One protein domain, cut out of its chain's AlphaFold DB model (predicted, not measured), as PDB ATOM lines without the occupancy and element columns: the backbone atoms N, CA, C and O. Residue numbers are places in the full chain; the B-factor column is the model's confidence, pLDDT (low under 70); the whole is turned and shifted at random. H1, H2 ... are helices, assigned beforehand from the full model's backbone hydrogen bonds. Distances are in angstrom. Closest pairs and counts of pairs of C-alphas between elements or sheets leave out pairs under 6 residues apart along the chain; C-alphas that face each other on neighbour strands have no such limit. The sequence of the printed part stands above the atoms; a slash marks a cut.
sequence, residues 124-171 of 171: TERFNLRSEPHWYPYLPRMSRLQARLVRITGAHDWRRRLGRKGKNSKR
ATOM      1  N   THR A 124     -58.266  14.336   0.337       90.50
ATOM      2  CA  THR A 124     -57.669  15.299   1.261       90.50
ATOM      3  C   THR A 124     -57.034  14.524   2.400       90.50
ATOM      4  O   THR A 124     -57.685  13.684   3.028       90.50
ATOM      5  N   GLU A 125     -55.762  14.794   2.676       86.06
ATOM      6  CA  GLU A 125     -55.073  14.160   3.791       86.06
ATOM      7  C   GLU A 125     -55.625  14.664   5.128       86.06
ATOM      8  O   GLU A 125     -55.779  15.864   5.350       86.06
ATOM      9  N   ARG A 126     -55.895  13.740   6.057       83.62
ATOM     10  CA  ARG A 126     -56.314  14.092   7.423       83.62
ATOM     11  C   ARG A 126     -55.178  14.722   8.236       83.62
ATOM     12  O   ARG A 126     -55.437  15.493   9.155       83.62
ATOM     13  N   PHE A 127     -53.934  14.387   7.899       84.12
ATOM     14  CA  PHE A 127     -52.727  14.941   8.499       84.12
ATOM     15  C   PHE A 127     -51.797  15.395   7.381       84.12
ATOM     16  O   PHE A 127     -51.368  14.566   6.590       84.12
ATOM     17  N   ASN A 128     -51.476  16.687   7.346       79.00
ATOM     18  CA  ASN A 128     -50.582  17.263   6.347       79.00
ATOM     19  C   ASN A 128     -49.123  16.984   6.740       79.00
ATOM     20  O   ASN A 128     -48.497  17.754   7.479       79.00
ATOM     21  N   LEU A 129     -48.596  15.833   6.322       78.50
ATOM     22  CA  LEU A 129     -47.173  15.544   6.462       78.50
ATOM     23  C   LEU A 129     -46.404  16.421   5.468       78.50
ATOM     24  O   LEU A 129     -46.740  16.488   4.296       78.50
ATOM     25  N   ARG A 130     -45.314  17.062   5.912       73.50
ATOM     26  CA  ARG A 130     -44.484  17.916   5.032       73.50
ATOM     27  C   ARG A 130     -43.883  17.170   3.832       73.50
ATOM     28  O   ARG A 130     -43.409  17.807   2.899       73.50
ATOM     29  N   SER A 131     -43.809  15.844   3.900       77.69
ATOM     30  CA  SER A 131     -43.270  14.992   2.848       77.69
ATOM     31  C   SER A 131     -43.822  13.582   3.014       77.69
ATOM     32  O   SER A 131     -43.762  13.009   4.107       77.69
ATOM     33  N   GLU A 132     -44.343  13.017   1.931       79.62
ATOM     34  CA  GLU A 132     -44.719  11.611   1.898       79.62
ATOM     35  C   GLU A 132     -43.454  10.736   1.790       79.62
ATOM     36  O   GLU A 132     -42.490  11.120   1.124       79.62
ATOM     37  N   PRO A 133     -43.419   9.525   2.380       75.88
ATOM     38  CA  PRO A 133     -42.228   8.664   2.364       75.88
ATOM     39  C   PRO A 133     -41.684   8.296   0.975       75.88
ATOM     40  O   PRO A 133     -40.555   7.816   0.874       75.88
ATOM     41  N   HIS A 134     -42.490   8.478  -0.071       77.56
ATOM     42  CA  HIS A 134     -42.136   8.206  -1.460       77.56
ATOM     43  C   HIS A 134     -41.880   9.477  -2.287       77.56
ATOM     44  O   HIS A 134     -41.581   9.366  -3.475       77.56
ATOM     45  N   TRP A 135     -41.979  10.668  -1.688       82.50
ATOM     46  CA  TRP A 135     -41.601  11.915  -2.347       82.50
ATOM     47  C   TRP A 135     -40.082  12.071  -2.414       82.50
ATOM     48  O   TRP A 135     -39.331  11.557  -1.582       82.50
ATOM     49  N   TYR A 136     -39.630  12.808  -3.427       80.88
ATOM     50  CA  TYR A 136     -38.232  13.189  -3.560       80.88
ATOM     51  C   TYR A 136     -37.812  14.138  -2.414       80.88
ATOM     52  O   TYR A 136     -38.592  15.022  -2.054       80.88
ATOM     53  N   PRO A 137     -36.582  14.019  -1.868       82.25
ATOM     54  CA  PRO A 137     -35.524  13.081  -2.250       82.25
ATOM     55  C   PRO A 137     -35.701  11.668  -1.678       82.25
ATOM     56  O   PRO A 137     -36.009  11.479  -0.502       82.25
ATOM     57  N   TYR A 138     -35.405  10.657  -2.501       79.62
ATOM     58  CA  TYR A 138     -35.466   9.251  -2.101       79.62
ATOM     59  C   TYR A 138     -34.363   8.910  -1.094       79.62
ATOM     60  O   TYR A 138     -33.228   8.596  -1.446       79.62
ATOM     61  N   LEU A 139     -34.705   8.951   0.191       82.69
ATOM     62  CA  LEU A 139     -33.793   8.581   1.268       82.69
ATOM     63  C   LEU A 139     -33.771   7.047   1.441       82.69
ATOM     64  O   LEU A 139     -34.804   6.470   1.798       82.69
ATOM     65  N   PRO A 140     -32.608   6.365   1.349       81.88
ATOM     66  CA  PRO A 140     -32.518   4.902   1.472       81.88
ATOM     67  C   PRO A 140     -33.073   4.325   2.784       81.88
ATOM     68  O   PRO A 140     -33.390   3.138   2.877       81.88
ATOM     69  N   ARG A 141     -33.162   5.137   3.847       81.56
ATOM     70  CA  ARG A 141     -33.802   4.743   5.114       81.56
ATOM     71  C   ARG A 141     -35.326   4.627   4.986       81.56
ATOM     72  O   ARG A 141     -35.891   3.677   5.521       81.56
ATOM     73  N   MET A 142     -35.961   5.540   4.248       79.12
ATOM     74  CA  MET A 142     -37.415   5.574   4.070       79.12
ATOM     75  C   MET A 142     -37.861   4.445   3.147       79.12
ATOM     76  O   MET A 142     -38.771   3.703   3.501       79.12
ATOM     77  N   SER A 143     -37.123   4.188   2.062       80.19
ATOM     78  CA  SER A 143     -37.373   3.039   1.181       80.19
ATOM     79  C   SER A 143     -37.238   1.701   1.919       80.19
ATOM     80  O   SER A 143     -38.058   0.800   1.746       80.19
ATOM     81  N   ARG A 144     -36.240   1.559   2.810       83.06
ATOM     82  CA  ARG A 144     -36.085   0.359   3.657       83.06
ATOM     83  C   ARG A 144     -37.234   0.197   4.651       83.06
ATOM     84  O   ARG A 144     -37.668  -0.934   4.880       83.06
ATOM     85  N   LEU A 145     -37.716   1.293   5.238       82.56
ATOM     86  CA  LEU A 145     -38.859   1.289   6.150       82.56
ATOM     87  C   LEU A 145     -40.148   0.901   5.415       82.56
ATOM     88  O   LEU A 145     -40.835  -0.020   5.847       82.56
ATOM     89  N   GLN A 146     -40.415   1.517   4.264       81.88
ATOM     90  CA  GLN A 146     -41.558   1.197   3.412       81.88
ATOM     91  C   GLN A 146     -41.522  -0.272   2.967       81.88
ATOM     92  O   GLN A 146     -42.506  -0.987   3.128       81.88
ATOM     93  N   ALA A 147     -40.368  -0.783   2.527       82.50
ATOM     94  CA  ALA A 147     -40.210  -2.194   2.168       82.50
ATOM     95  C   ALA A 147     -40.389  -3.151   3.363       82.50
ATOM     96  O   ALA A 147     -40.789  -4.303   3.190       82.50
ATOM     97  N   ARG A 148     -40.058  -2.735   4.595       81.50
ATOM     98  CA  ARG A 148     -40.377  -3.511   5.810       81.50
ATOM     99  C   ARG A 148     -41.880  -3.504   6.083       81.50
ATOM    100  O   ARG A 148     -42.426  -4.573   6.321       81.50
ATOM    101  N   LEU A 149     -42.540  -2.351   5.983       81.44
ATOM    102  CA  LEU A 149     -43.986  -2.223   6.183       81.44
ATOM    103  C   LEU A 149     -44.768  -3.060   5.169       81.44
ATOM    104  O   LEU A 149     -45.569  -3.889   5.582       81.44
ATOM    105  N   VAL A 150     -44.447  -2.949   3.876       83.62
ATOM    106  CA  VAL A 150     -45.051  -3.765   2.806       83.62
ATOM    107  C   VAL A 150     -44.836  -5.263   3.048       83.62
ATOM    108  O   VAL A 150     -45.734  -6.061   2.802       83.62
ATOM    109  N   ARG A 151     -43.677  -5.681   3.577       80.75
ATOM    110  CA  ARG A 151     -43.446  -7.092   3.947       80.75
ATOM    111  C   ARG A 151     -44.274  -7.534   5.146       80.75
ATOM    112  O   ARG A 151     -44.744  -8.665   5.157       80.75
ATOM    113  N   ILE A 152     -44.434  -6.686   6.156       81.94
ATOM    114  CA  ILE A 152     -45.214  -7.014   7.355       81.94
ATOM    115  C   ILE A 152     -46.702  -7.126   7.009       81.94
ATOM    116  O   ILE A 152     -47.354  -8.068   7.456       81.94
ATOM    117  N   THR A 153     -47.219  -6.208   6.192       81.31
ATOM    118  CA  THR A 153     -48.639  -6.167   5.821       81.31
ATOM    119  C   THR A 153     -48.982  -7.130   4.683       81.31
ATOM    120  O   THR A 153     -50.047  -7.737   4.711       81.31
ATOM    121  N   GLY A 154     -48.079  -7.322   3.716       75.00
ATOM    122  CA  GLY A 154     -48.316  -8.119   2.508       75.00
ATOM    123  C   GLY A 154     -47.822  -9.569   2.548       75.00
ATOM    124  O   GLY A 154     -48.176 -10.353   1.670       75.00
ATOM    125  N   ALA A 155     -47.003  -9.981   3.526       77.00
ATOM    126  CA  ALA A 155     -46.570 -11.376   3.599       77.00
ATOM    127  C   ALA A 155     -47.583 -12.253   4.351       77.00
ATOM    128  O   ALA A 155     -47.933 -11.984   5.502       77.00
ATOM    129  N   HIS A 156     -47.977 -13.367   3.733       72.56
ATOM    130  CA  HIS A 156     -48.805 -14.408   4.356       72.56
ATOM    131  C   HIS A 156     -48.028 -15.328   5.325       72.56
ATOM    132  O   HIS A 156     -48.640 -16.083   6.069       72.56
ATOM    133  N   ASP A 157     -46.689 -15.266   5.342       77.25
ATOM    134  CA  ASP A 157     -45.813 -16.096   6.189       77.25
ATOM    135  C   ASP A 157     -45.075 -15.227   7.223       77.25
ATOM    136  O   ASP A 157     -44.397 -14.257   6.865       77.25
ATOM    137  N   TRP A 158     -45.159 -15.600   8.505       74.19
ATOM    138  CA  TRP A 158     -44.519 -14.904   9.627       74.19
ATOM    139  C   TRP A 158     -42.996 -14.784   9.466       74.19
ATOM    140  O   TRP A 158     -42.405 -13.783   9.875       74.19
ATOM    141  N   ARG A 159     -42.345 -15.749   8.801       68.56
ATOM    142  CA  ARG A 159     -40.903 -15.681   8.513       68.56
ATOM    143  C   ARG A 159     -40.584 -14.581   7.510       68.56
ATOM    144  O   ARG A 159     -39.629 -13.831   7.706       68.56
ATOM    145  N   ARG A 160     -41.416 -14.439   6.476       67.88
ATOM    146  CA  ARG A 160     -41.283 -13.394   5.451       67.88
ATOM    147  C   ARG A 160     -41.610 -12.006   6.011       67.88
ATOM    148  O   ARG A 160     -40.926 -11.053   5.639       67.88
ATOM    149  N   ARG A 161     -42.550 -11.899   6.963       71.12
ATOM    150  CA  ARG A 161     -42.820 -10.655   7.718       71.12
ATOM    151  C   ARG A 161     -41.593 -10.168   8.496       71.12
ATOM    152  O   ARG A 161     -41.320  -8.975   8.519       71.12
ATOM    153  N   LEU A 162     -40.809 -11.091   9.058       76.31
ATOM    154  CA  LEU A 162     -39.548 -10.802   9.760       76.31
ATOM    155  C   LEU A 162     -38.325 -10.684   8.826       76.31
ATOM    156  O   LEU A 162     -37.199 -10.546   9.300       76.31
ATOM    157  N   GLY A 163     -38.511 -10.755   7.503       66.81
ATOM    158  CA  GLY A 163     -37.420 -10.660   6.526       66.81
ATOM    159  C   GLY A 163     -36.559 -11.922   6.383       66.81
ATOM    160  O   GLY A 163     -35.490 -11.856   5.780       66.81
ATOM    161  N   ARG A 164     -37.004 -13.075   6.901       71.06
ATOM    162  CA  ARG A 164     -36.349 -14.386   6.733       71.06
ATOM    163  C   ARG A 164     -36.890 -15.113   5.489       71.06
ATOM    164  O   ARG A 164     -38.065 -14.973   5.149       71.06
ATOM    165  N   LYS A 165     -36.048 -15.916   4.812       62.84
ATOM    166  CA  LYS A 165     -36.468 -16.746   3.660       62.84
ATOM    167  C   LYS A 165     -37.655 -17.640   4.064       62.84
ATOM    168  O   LYS A 165     -37.586 -18.355   5.064       62.84
ATOM    169  N   GLY A 166     -38.742 -17.580   3.287       60.50
ATOM    170  CA  GLY A 166     -39.912 -18.449   3.473       60.50
ATOM    171  C   GLY A 166     -39.567 -19.917   3.219       60.50
ATOM    172  O   GLY A 166     -38.615 -20.216   2.500       60.50
ATOM    173  N   LYS A 167     -40.341 -20.836   3.803       56.78
ATOM    174  CA  LYS A 167     -39.988 -22.264   3.931       56.78
ATOM    175  C   LYS A 167     -39.936 -23.084   2.617       56.78
ATOM    176  O   LYS A 167     -39.676 -24.272   2.699       56.78
ATOM    177  N   ASN A 168     -40.089 -22.478   1.433       56.81
ATOM    178  CA  ASN A 168     -40.025 -23.154   0.124       56.81
ATOM    179  C   ASN A 168     -39.048 -22.463  -0.845       56.81
ATOM    180  O   ASN A 168     -39.451 -21.752  -1.761       56.81
ATOM    181  N   SER A 169     -37.747 -22.657  -0.631       51.91
ATOM    182  CA  SER A 169     -36.676 -22.270  -1.570       51.91
ATOM    183  C   SER A 169     -35.628 -23.389  -1.660       51.91
ATOM    184  O   SER A 169     -34.433 -23.139  -1.521       51.91
ATOM    185  N   LYS A 170     -36.087 -24.631  -1.823       44.09
ATOM    186  CA  LYS A 170     -35.281 -25.760  -2.299       44.09
ATOM    187  C   LYS A 170     -36.160 -26.592  -3.238       44.09
ATOM    188  O   LYS A 170     -36.974 -27.385  -2.776       44.09
ATOM    189  N   ARG A 171     -36.053 -26.314  -4.533       39.06
ATOM    190  CA  ARG A 171     -35.889 -27.370  -5.531       39.06
ATOM    191  C   ARG A 171     -34.413 -27.347  -5.886       39.06
ATOM    192  O   ARG A 171     -33.886 -26.213  -5.963       39.06
TER     193      ARG A 171
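What this domain is: This is residues 124 to 171 of the 171 residues of the protein "Aldedh domain-containing protein" of Mycobacterium stomatepiae (UniProt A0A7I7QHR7). With little regular structure, this is an extended rod: the helix H1 in the middle, the very short H2 packed on its last part, and an unnamed stretch running out beyond each end. Residues 124 to 131 and 135 to 140 stick out free. The printed part has 48 residues, 19 of them in the two named helices, H1 then H2, with no named strand; the class is all helix. The radius of gyration of the C-alphas is 14.9 A, and the spans are 46 by 23 by 14 A.

How they stand to each other: H1, residues 140 to 154, touches H2, residues 158 to 161, with its residues 148 to 154 alone; the closest C-alphas, of Ile 152 and Arg 161, are 4.4 A apart. A tight link of 3 residues joins them. In H1 every O i to N i+4 pair is within hydrogen-bond range; H2 is too short for such a pair, and its one O i to N i+3 pair is within range.

Where its parts are: H1 runs 20.5 A from C-alpha 140 at (-32.518, 4.902, 1.472) to C-alpha 154 at (-48.316, -8.119, 2.508). H2 ends at C-alpha 161, (-42.820, -10.655, 7.718).

The domain as a whole: The C-alphas farthest apart, of Asn 128 and Arg 171, are 48.5 A apart. The printed part has no cut. Confidence is low at residues 159 to 160, 163 and 165 to 171.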